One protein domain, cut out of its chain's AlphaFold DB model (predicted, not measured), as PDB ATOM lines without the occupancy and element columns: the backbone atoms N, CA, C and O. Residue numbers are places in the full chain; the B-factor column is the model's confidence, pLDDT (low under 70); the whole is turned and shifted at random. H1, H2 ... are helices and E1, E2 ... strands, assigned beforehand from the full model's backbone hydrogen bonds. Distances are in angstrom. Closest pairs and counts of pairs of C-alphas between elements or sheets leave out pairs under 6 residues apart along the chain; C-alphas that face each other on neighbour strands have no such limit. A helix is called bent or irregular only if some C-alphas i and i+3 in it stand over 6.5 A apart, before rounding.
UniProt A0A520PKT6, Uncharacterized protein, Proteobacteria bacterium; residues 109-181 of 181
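Overview. This is residues 109 to 181 of the 181 residues of an uncharacterized protein of Proteobacteria bacterium (UniProt A0A520PKT6). A small three-stranded sheet has one long helix, H2, packed along one of its faces, and a short helix, H1, lies off to one side, joined to the sheet by a long looping link. Residues 114 to 119, of which 114 to 117 belong to H1, and residues 130 to 135 of that link stick out from the body. The 73 printed residues hold two named helices and three named strands in the order H1, E1, E2, H2, E3; the sheet runs E2, E1, E3, antiparallel throughout. The class is mixed, helices and strands, with 36 residues, under half, in named elements. The whole is compact, with a radius of gyration of the C-alphas of 12.8 A and spans of 35 by 30 by 18 A.

Arrangement. H1, residues 109 to 117, is not on the sheet, with 2 pairs of C-alphas within 10 A of it. E1, residues 138 to 143, is the inner strand. It forms a hairpin with E2, residues 157 to 159, at 129 degrees between directions; N 139 and O 158 are 2.8 A apart, within hydrogen-bond range. H2, residues 160 to 174, is on the sheet at a height of 8.2 A, over E1 and E3, residues 178 to 180. It runs along the strands, at 19 degrees to E1 on the local plane. This makes two layers, a sheet with a helix on one face. The closest C-alphas of H2 and E3 are those of Ile 167 and Trp 178, 6.0 A apart. E3 is antiparallel to E1 at 159 degrees, with N 142 and O 179 2.9 A apart, within hydrogen-bond range. The pairing is staggered: E1 pairs with E2 over residues 138 to 140 and with E3 over 141 to 143. E2, H2 and E3 form a split strand-helix-strand unit, two strands running the same way with E1 between them, and its crossover is right-handed. H1 is apart from E2, H2 and E3. In H1 every O i to N i+4 pair is within hydrogen-bond range; in H2, 9 of 11 are.

Along the chain. H1 begins at C-alpha 109 (-30.556, 39.524, -37.411) and is 12.6 A long. E1 measures 16.7 A, E2 7.3 A and E3 7.1 A from first to last C-alpha. H2 is 21.5 A long and irregular, with C-alphas 161 and 164 7.3 A apart. E3 ends at C-alpha 180 (-21.801, 34.397, -34.285).

Size, cuts and confidence. The two C-alphas farthest apart, those of Cys 119 and Ser 173, are 35.4 A apart. The printed part has no cut and ends at Glu 181, the chain's last residue. The links H1 to E1, 20 residues, and E1 to E2, 13 residues, are long; E2 to H2 and H2 to E3 are tight. The mean pLDDT of the printed part is 89.5; residues 132 to 134 are under 70.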
ATOM      1  N   LEU A 109     -30.192  38.963 -38.716       93.62
ATOM      2  CA  LEU A 109     -30.556  39.524 -37.411       93.62
ATOM      3  C   LEU A 109     -32.010  40.020 -37.396       93.62
ATOM      4  O   LEU A 109     -32.733  39.786 -36.429       93.62
ATOM      5  N   THR A 110     -32.473  40.653 -38.475       94.06
ATOM      6  CA  THR A 110     -33.880  41.059 -38.628       94.06
ATOM      7  C   THR A 110     -34.804  39.845 -38.704       94.06
ATOM      8  O   THR A 110     -35.786  39.781 -37.965       94.06
ATOM      9  N   SER A 111     -34.458  38.848 -39.519       94.81
ATOM     10  CA  SER A 111     -35.207  37.592 -39.648       94.81
ATOM     11  C   SER A 111     -35.329  36.872 -38.301       94.81
ATOM     12  O   SER A 111     -36.415  36.451 -37.901       94.81
ATOM     13  N   ARG A 112     -34.241  36.839 -37.519       94.19
ATOM     14  CA  ARG A 112     -34.244  36.315 -36.146       94.19
ATOM     15  C   ARG A 112     -35.230  37.041 -35.234       94.19
ATOM     16  O   ARG A 112     -35.963  36.368 -34.519       94.19
ATOM     17  N   LYS A 113     -35.310  38.377 -35.282       94.00
ATOM     18  CA  LYS A 113     -36.302  39.145 -34.500       94.00
ATOM     19  C   LYS A 113     -37.738  38.791 -34.887       94.00
ATOM     20  O   LYS A 113     -38.583  38.628 -34.010       94.00
ATOM     21  N   VAL A 114     -38.015  38.631 -36.184       95.69
ATOM     22  CA  VAL A 114     -39.337  38.194 -36.673       95.69
ATOM     23  C   VAL A 114     -39.683  36.810 -36.118       95.69
ATOM     24  O   VAL A 114     -40.767  36.612 -35.576       95.69
ATOM     25  N   LEU A 115     -38.741  35.872 -36.185       95.62
ATOM     26  CA  LEU A 115     -38.924  34.507 -35.694       95.62
ATOM     27  C   LEU A 115     -39.035  34.434 -34.162       95.62
ATOM     28  O   LEU A 115     -39.835  33.655 -33.648       95.62
ATOM     29  N   GLN A 116     -38.302  35.276 -33.431       93.50
ATOM     30  CA  GLN A 116     -38.405  35.400 -31.975       93.50
ATOM     31  C   GLN A 116     -39.801  35.876 -31.555       93.50
ATOM     32  O   GLN A 116     -40.399  35.289 -30.655       93.50
ATOM     33  N   ASN A 117     -40.349  36.887 -32.239       95.06
ATOM     34  CA  ASN A 117     -41.718  37.358 -32.005       95.06
ATOM     35  C   ASN A 117     -42.769  36.284 -32.323       95.06
ATOM     36  O   ASN A 117     -43.844  36.284 -31.731       95.06
ATOM     37  N   ALA A 118     -42.451  35.358 -33.230       96.38
ATOM     38  CA  ALA A 118     -43.271  34.192 -33.545       96.38
ATOM     39  C   ALA A 118     -43.002  32.977 -32.629       96.38
ATOM     40  O   ALA A 118     -43.520  31.892 -32.889       96.38
ATOM     41  N   CYS A 119     -42.187  33.132 -31.579       95.62
ATOM     42  CA  CYS A 119     -41.795  32.067 -30.650       95.62
ATOM     43  C   CYS A 119     -41.150  30.841 -31.326       95.62
ATOM     44  O   CYS A 119     -41.226  29.726 -30.806       95.62
ATOM     45  N   VAL A 120     -40.492  31.038 -32.472       96.56
ATOM     46  CA  VAL A 120     -39.731  29.984 -33.151       96.56
ATOM     47  C   VAL A 120     -38.365  29.838 -32.466       96.56
ATOM     48  O   VAL A 120     -37.669  30.844 -32.307       96.56
ATOM     49  N   PRO A 121     -37.948  28.618 -32.070       92.25
ATOM     50  CA  PRO A 121     -36.639  28.389 -31.466       92.25
ATOM     51  C   PRO A 121     -35.484  28.851 -32.362       92.25
ATOM     52  O   PRO A 121     -35.484  28.620 -33.569       92.25
ATOM     53  N   GLN A 122     -34.486  29.482 -31.749       89.94
ATOM     54  CA  GLN A 122     -33.317  30.051 -32.417       89.94
ATOM     55  C   GLN A 122     -32.038  29.596 -31.720       89.94
ATOM     56  O   GLN A 122     -32.027  29.431 -30.499       89.94
ATOM     57  N   ALA A 123     -30.950  29.463 -32.480       90.75
ATOM     58  CA  ALA A 123     -29.625  29.341 -31.879       90.75
ATOM     59  C   ALA A 123     -29.280  30.636 -31.106       90.75
ATOM     60  O   ALA A 123     -29.689  31.719 -31.543       90.75
ATOM     61  N   PRO A 124     -28.576  30.547 -29.967       90.62
ATOM     62  CA  PRO A 124     -28.145  31.709 -29.183       90.62
ATOM     63  C   PRO A 124     -27.261  32.643 -30.018       90.62
ATOM     64  O   PRO A 124     -26.615  32.197 -30.951       90.62
ATOM     65  N   ILE A 125     -27.200  33.933 -29.678       92.12
ATOM     66  CA  ILE A 125     -26.240  34.868 -30.292       92.12
ATOM     67  C   ILE A 125     -25.098  35.119 -29.309       92.12
ATOM     68  O   ILE A 125     -25.333  35.383 -28.121       92.12
ATOM     69  N   PHE A 126     -23.860  35.048 -29.804       91.12
ATOM     70  CA  PHE A 126     -22.670  35.309 -29.001       91.12
ATOM     71  C   PHE A 126     -22.719  36.718 -28.408       91.12
ATOM     72  O   PHE A 126     -22.894  37.700 -29.124       91.12
ATOM     73  N   GLY A 127     -22.548  36.819 -27.089       87.31
ATOM     74  CA  GLY A 127     -22.575  38.092 -26.365       87.31
ATOM     75  C   GLY A 127     -23.972  38.610 -26.004       87.31
ATOM     76  O   GLY A 127     -24.068  39.479 -25.144       87.31
ATOM     77  N   GLU A 128     -25.048  38.060 -26.577       85.50
ATOM     78  CA  GLU A 128     -26.427  38.457 -26.240       85.50
ATOM     79  C   GLU A 128     -27.119  37.455 -25.310       85.50
ATOM     80  O   GLU A 128     -27.920  37.839 -24.461       85.50
ATOM     81  N   THR A 129     -26.825  36.159 -25.460       73.94
ATOM     82  CA  THR A 129     -27.484  35.096 -24.688       73.94
ATOM     83  C   THR A 129     -26.506  34.450 -23.703       73.94
ATOM     84  O   THR A 129     -25.542  33.816 -24.137       73.94
ATOM     85  N   PRO A 130     -26.735  34.549 -22.378       71.19
ATOM     86  CA  PRO A 130     -25.958  33.801 -21.400       71.19
ATOM     87  C   PRO A 130     -26.165  32.298 -21.604       71.19
ATOM     88  O   PRO A 130     -27.281  31.791 -21.496       71.19
ATOM     89  N   LEU A 131     -25.084  31.575 -21.887       72.31
ATOM     90  CA  LEU A 131     -25.136  30.130 -22.044       72.31
ATOM     91  C   LEU A 131     -24.892  29.433 -20.708       72.31
ATOM     92  O   LEU A 131     -23.791  29.456 -20.163       72.31
ATOM     93  N   LEU A 132     -25.925  28.766 -20.196       66.06
ATOM     94  CA  LEU A 132     -25.843  27.927 -19.002       66.06
ATOM     95  C   LEU A 132     -25.378  26.516 -19.388       66.06
ATOM     96  O   LEU A 132     -26.136  25.553 -19.305       66.06
ATOM     97  N   THR A 133     -24.135  26.386 -19.857       67.12
ATOM     98  CA  THR A 133     -23.555  25.089 -20.251       67.12
ATOM     99  C   THR A 133     -22.245  24.814 -19.516       67.12
ATOM    100  O   THR A 133     -21.455  25.721 -19.267       67.12
ATOM    101  N   LYS A 134     -22.011  23.536 -19.179       61.03
ATOM    102  CA  LYS A 134     -20.747  23.058 -18.590       61.03
ATOM    103  C   LYS A 134     -19.626  22.896 -19.626       61.03
ATOM    104  O   LYS A 134     -18.465  22.824 -19.239       61.03
ATOM    105  N   SER A 135     -19.961  22.810 -20.914       73.44
ATOM    106  CA  SER A 135     -19.004  22.724 -22.023       73.44
ATOM    107  C   SER A 135     -18.686  24.100 -22.596       73.44
ATOM    108  O   SER A 135     -19.533  24.992 -22.588       73.44
ATOM    109  N   THR A 136     -17.489  24.255 -23.158       73.75
ATOM    110  CA  THR A 136     -17.146  25.405 -24.000       73.75
ATOM    111  C   THR A 136     -17.912  25.309 -25.323       73.75
ATOM    112  O   THR A 136     -17.647  24.385 -26.095       73.75
ATOM    113  N   PRO A 137     -18.872  26.210 -25.595       83.94
ATOM    114  CA  PRO A 137     -19.636  26.171 -26.832       83.94
ATOM    115  C   PRO A 137     -18.758  26.599 -28.014       83.94
ATOM    116  O   PRO A 137     -17.924  27.506 -27.889       83.94
ATOM    117  N   LEU A 138     -18.980  25.937 -29.150       92.25
ATOM    118  CA  LEU A 138     -18.505  26.370 -30.459       92.25
ATOM    119  C   LEU A 138     -19.558  27.274 -31.095       92.25
ATOM    120  O   LEU A 138     -20.753  27.055 -30.910       92.25
ATOM    121  N   TRP A 139     -19.091  28.253 -31.856       94.44
ATOM    122  CA  TRP A 139     -19.909  29.263 -32.510       94.44
ATOM    123  C   TRP A 139     -19.611  29.298 -33.999       94.44
ATOM    124  O   TRP A 139     -18.457  29.145 -34.401       94.44
ATOM    125  N   ILE A 140     -20.629  29.552 -34.812       95.56
ATOM    126  CA  ILE A 140     -20.492  29.726 -36.256       95.56
ATOM    127  C   ILE A 140     -20.487  31.218 -36.567       95.56
ATOM    128  O   ILE A 140     -21.507  31.891 -36.430       95.56
ATOM    129  N   VAL A 141     -19.350  31.738 -37.031       96.12
ATOM    130  CA  VAL A 141     -19.244  33.115 -37.530       96.12
ATOM    131  C   VAL A 141     -19.763  33.185 -38.962       96.12
ATOM    132  O   VAL A 141     -19.247  32.504 -39.848       96.12
ATOM    133  N   LYS A 142     -20.765  34.031 -39.205       94.88
ATOM    134  CA  LYS A 142     -21.375  34.198 -40.531       94.88
ATOM    135  C   LYS A 142     -21.817  35.633 -40.809       94.88
ATOM    136  O   LYS A 142     -22.027  36.425 -39.888       94.88
ATOM    137  N   SER A 143     -21.968  35.955 -42.092       92.94
ATOM    138  CA  SER A 143     -22.405  37.279 -42.538       92.94
ATOM    139  C   SER A 143     -23.859  37.539 -42.146       92.94
ATOM    140  O   SER A 143     -24.702  36.636 -42.186       92.94
ATOM    141  N   VAL A 144     -24.166  38.785 -41.796       92.75
ATOM    142  CA  VAL A 144     -25.523  39.249 -41.496       92.75
ATOM    143  C   VAL A 144     -26.388  39.260 -42.758       92.75
ATOM    144  O   VAL A 144     -27.517  38.775 -42.710       92.75
ATOM    145  N   ASP A 145     -25.847  39.736 -43.881       87.31
ATOM    146  CA  ASP A 145     -26.621  40.058 -45.090       87.31
ATOM    147  C   ASP A 145     -26.253  39.200 -46.312       87.31
ATOM    148  O   ASP A 145     -27.059  39.077 -47.225       87.31
ATOM    149  N   GLU A 146     -25.076  38.562 -46.327       85.25
ATOM    150  CA  GLU A 146     -24.647  37.752 -47.480       85.25
ATOM    151  C   GLU A 146     -25.282  36.358 -47.488       85.25
ATOM    152  O   GLU A 146     -25.537  35.752 -46.437       85.25
ATOM    153  N   HIS A 147     -25.508  35.823 -48.685       79.44
ATOM    154  CA  HIS A 147     -26.140  34.522 -48.917       79.44
ATOM    155  C   HIS A 147     -25.132  33.489 -49.460       79.44
ATOM    156  O   HIS A 147     -23.926  33.699 -49.372       79.44
ATOM    157  N   ALA A 148     -25.611  32.322 -49.906       79.12
ATOM    158  CA  ALA A 148     -24.795  31.267 -50.531       79.12
ATOM    159  C   ALA A 148     -23.551  30.818 -49.728       79.12
ATOM    160  O   ALA A 148     -22.520  30.467 -50.293       79.12
ATOM    161  N   SER A 149     -23.637  30.827 -48.390       79.81
ATOM    162  CA  SER A 149     -22.512  30.494 -47.497       79.81
ATOM    163  C   SER A 149     -21.251  31.339 -47.739       79.81
ATOM    164  O   SER A 149     -20.142  30.904 -47.429       79.81
ATOM    165  N   PHE A 150     -21.408  32.559 -48.258       82.56
ATOM    166  CA  PHE A 150     -20.303  33.476 -48.506       82.56
ATOM    167  C   PHE A 150     -19.457  33.696 -47.242       82.56
ATOM    168  O   PHE A 150     -19.968  34.061 -46.179       82.56
ATOM    169  N   GLY A 151     -18.151  33.437 -47.364       84.38
ATOM    170  CA  GLY A 151     -17.176  33.496 -46.270       84.38
ATOM    171  C   GLY A 151     -17.415  32.493 -45.131       84.38
ATOM    172  O   GLY A 151     -16.920  32.693 -44.020       84.38
ATOM    173  N   ILE A 152     -18.165  31.416 -45.377       89.12
ATOM    174  CA  ILE A 152     -18.334  30.311 -44.432       89.12
ATOM    175  C   ILE A 152     -17.539  29.100 -44.918       89.12
ATOM    176  O   ILE A 152     -17.810  28.545 -45.978       89.12
ATOM    177  N   ASP A 153     -16.588  28.658 -44.099       89.94
ATOM    178  CA  ASP A 153     -15.840  27.419 -44.296       89.94
ATOM    179  C   ASP A 153     -15.619  26.703 -42.950       89.94
ATOM    180  O   ASP A 153     -16.188  27.075 -41.919       89.94
ATOM    181  N   GLN A 154     -14.784  25.661 -42.930       90.19
ATOM    182  CA  GLN A 154     -14.476  24.918 -41.700       90.19
ATOM    183  C   GLN A 154     -13.851  25.793 -40.598       90.19
ATOM    184  O   GLN A 154     -13.964  25.468 -39.419       90.19
ATOM    185  N   THR A 155     -13.226  26.916 -40.954       91.75
ATOM    186  CA  THR A 155     -12.618  27.875 -40.020       91.75
ATOM    187  C   THR A 155     -13.622  28.888 -39.463       91.75
ATOM    188  O   THR A 155     -13.257  29.724 -38.633       91.75
ATOM    189  N   SER A 156     -14.878  28.853 -39.917       93.88
ATOM    190  CA  SER A 156     -15.961  29.679 -39.375       93.88
ATOM    191  C   SER A 156     -16.532  29.133 -38.069       93.88
ATOM    192  O   SER A 156     -17.208  29.875 -37.362       93.88
ATOM    193  N   VAL A 157     -16.223  27.883 -37.715       95.50
ATOM    194  CA  VAL A 157     -16.570  27.287 -36.422       95.50
ATOM    195  C   VAL A 157     -15.446  27.562 -35.425       95.50
ATOM    196  O   VAL A 157     -14.324  27.087 -35.601       95.50
ATOM    197  N   VAL A 158     -15.723  28.341 -34.379       95.00
ATOM    198  CA  VAL A 158     -14.700  28.817 -33.438       95.00
ATOM    199  C   VAL A 158     -15.143  28.732 -31.982       95.00
ATOM    200  O   VAL A 158     -16.322  28.831 -31.654       95.00
ATOM    201  N   ASP A 159     -14.169  28.596 -31.085       93.56
ATOM    202  CA  ASP A 159     -14.389  28.739 -29.647       93.56
ATOM    203  C   ASP A 159     -14.822  30.167 -29.286       93.56
ATOM    204  O   ASP A 159     -14.436  31.139 -29.940       93.56
ATOM    205  N   SER A 160     -15.518  30.305 -28.155       92.00
ATOM    206  CA  SER A 160     -15.959  31.599 -27.598       92.00
ATOM    207  C   SER A 160     -14.839  32.655 -27.524       92.00
ATOM    208  O   SER A 160     -15.073  33.829 -27.795       92.00
ATOM    209  N   SER A 161     -13.606  32.250 -27.197       91.69
ATOM    210  CA  SER A 161     -12.449  33.154 -27.090       91.69
ATOM    211  C   SER A 161     -11.947  33.694 -28.434       91.69
ATOM    212  O   SER A 161     -11.243  34.701 -28.461       91.69
ATOM    213  N   LYS A 162     -12.303  33.046 -29.548       95.06
ATOM    214  CA  LYS A 162     -11.837  33.378 -30.902       95.06
ATOM    215  C   LYS A 162     -12.889  34.101 -31.741       95.06
ATOM    216  O   LYS A 162     -12.547  34.597 -32.813       95.06
ATOM    217  N   VAL A 163     -14.136  34.206 -31.272       95.19
ATOM    218  CA  VAL A 163     -15.239  34.842 -32.019       95.19
ATOM    219  C   VAL A 163     -14.881  36.264 -32.456       95.19
ATOM    220  O   VAL A 163     -14.940  36.571 -33.646       95.19
ATOM    221  N   ALA A 164     -14.441  37.116 -31.525       95.06
ATOM    222  CA  ALA A 164     -14.094  38.506 -31.831       95.06
ATOM    223  C   ALA A 164     -12.946  38.611 -32.851       95.06
ATOM    224  O   ALA A 164     -13.008  39.411 -33.784       95.06
ATOM    225  N   GLN A 165     -11.925  37.755 -32.716       96.06
ATOM    226  CA  GLN A 165     -10.804  37.701 -33.652       96.06
ATOM    227  C   GLN A 165     -11.261  37.267 -35.049       96.06
ATOM    228  O   GLN A 165     -10.874  37.891 -36.037       96.06
ATOM    229  N   LYS A 166     -12.093  36.223 -35.148       96.19
ATOM    230  CA  LYS A 166     -12.603  35.727 -36.430       96.19
ATOM    231  C   LYS A 166     -13.476  36.772 -37.119       96.19
ATOM    232  O   LYS A 166     -13.253  37.015 -38.300       96.19
ATOM    233  N   ILE A 167     -14.388  37.429 -36.391       96.38
ATOM    234  CA  ILE A 167     -15.216  38.534 -36.910       96.38
ATOM    235  C   ILE A 167     -14.333  39.675 -37.433       96.38
ATOM    236  O   ILE A 167     -14.521  40.125 -38.561       96.38
ATOM    237  N   SER A 168     -13.334  40.107 -36.657       95.69
ATOM    238  CA  SER A 168     -12.419  41.170 -37.089       95.69
ATOM    239  C   SER A 168     -11.625  40.774 -38.334       95.69
ATOM    240  O   SER A 168     -11.466  41.588 -39.237       95.69
ATOM    241  N   SER A 169     -11.132  39.534 -38.392       94.88
ATOM    242  CA  SER A 169     -10.355  39.035 -39.526       94.88
ATOM    243  C   SER A 169     -11.194  38.956 -40.796       94.88
ATOM    244  O   SER A 169     -10.728  39.373 -41.851       94.88
ATOM    245  N   ILE A 170     -12.412  38.412 -40.708       94.38
ATOM    246  CA  ILE A 170     -13.252  38.192 -41.886       94.38
ATOM    247  C   ILE A 170     -13.864  39.494 -42.406       94.38
ATOM    248  O   ILE A 170     -13.912  39.703 -43.614       94.38
ATOM    249  N   SER A 171     -14.244  40.407 -41.506       93.00
ATOM    250  CA  SER A 171     -14.707  41.745 -41.881       93.00
ATOM    251  C   SER A 171     -13.586  42.554 -42.545       93.00
ATOM    252  O   SER A 171     -13.833  43.246 -43.525       93.00
ATOM    253  N   ALA A 172     -12.331  42.403 -42.103       93.38
ATOM    254  CA  ALA A 172     -11.193  43.043 -42.763       93.38
ATOM    255  C   ALA A 172     -10.916  42.483 -44.172       93.38
ATOM    256  O   ALA A 172     -10.498  43.237 -45.047       93.38
ATOM    257  N   SER A 173     -11.140  41.184 -44.405       91.06
ATOM    258  CA  SER A 173     -10.894  40.559 -45.714       91.06
ATOM    259  C   SER A 173     -12.047  40.712 -46.705       91.06
ATOM    260  O   SER A 173     -11.799  40.864 -47.896       91.06
ATOM    261  N   LEU A 174     -13.294  40.621 -46.234       89.31
ATOM    262  CA  LEU A 174     -14.490  40.531 -47.080       89.31
ATOM    263  C   LEU A 174     -15.450  41.716 -46.904       89.31
ATOM    264  O   LEU A 174     -16.448  41.804 -47.611       89.31
ATOM    265  N   GLY A 175     -15.173  42.629 -45.970       89.81
ATOM    266  CA  GLY A 175     -16.103  43.690 -45.599       89.81
ATOM    267  C   GLY A 175     -17.351  43.156 -44.892       89.81
ATOM    268  O   GLY A 175     -17.385  42.032 -44.386       89.81
ATOM    269  N   GLY A 176     -18.395  43.985 -44.852       89.12
ATOM    270  CA  GLY A 176     -19.709  43.612 -44.330       89.12
ATOM    271  C   GLY A 176     -19.776  43.405 -42.812       89.12
ATOM    272  O   GLY A 176     -18.796  43.556 -42.075       89.12
ATOM    273  N   ASN A 177     -20.980  43.058 -42.355       92.56
ATOM    274  CA  ASN A 177     -21.294  42.818 -40.949       92.56
ATOM    275  C   ASN A 177     -21.365  41.317 -40.672       92.56
ATOM    276  O   ASN A 177     -21.981  40.566 -41.431       92.56
ATOM    277  N   TRP A 178     -20.784  40.890 -39.555       95.31
ATOM    278  CA  TRP A 178     -20.682  39.484 -39.171       95.31
ATOM    279  C   TRP A 178     -21.125  39.303 -37.725       95.31
ATOM    280  O   TRP A 178     -20.942  40.189 -36.894       95.31
ATOM    281  N   PHE A 179     -21.692  38.141 -37.426       95.50
ATOM    282  CA  PHE A 179     -22.085  37.749 -36.076       95.50
ATOM    283  C   PHE A 179     -21.789  36.267 -35.856       95.50
ATOM    284  O   PHE A 179     -21.401  35.569 -36.795       95.50
ATOM    285  N   ALA A 180     -21.963  35.801 -34.621       94.94
ATOM    286  CA  ALA A 180     -21.801  34.397 -34.285       94.94
ATOM    287  C   ALA A 180     -23.031  33.844 -33.557       94.94
ATOM    288  O   ALA A 180     -23.597  34.518 -32.691       94.94
ATOM    289  N   GLU A 181     -23.419  32.626 -33.928       92.69
ATOM    290  CA  GLU A 181     -24.538  31.855 -33.365       92.69
ATOM    291  C   GLU A 181     -24.176  30.390 -33.100       92.69
ATOM    292  O   GLU A 181     -23.125  29.946 -33.624       92.69
TER     293      GLU A 181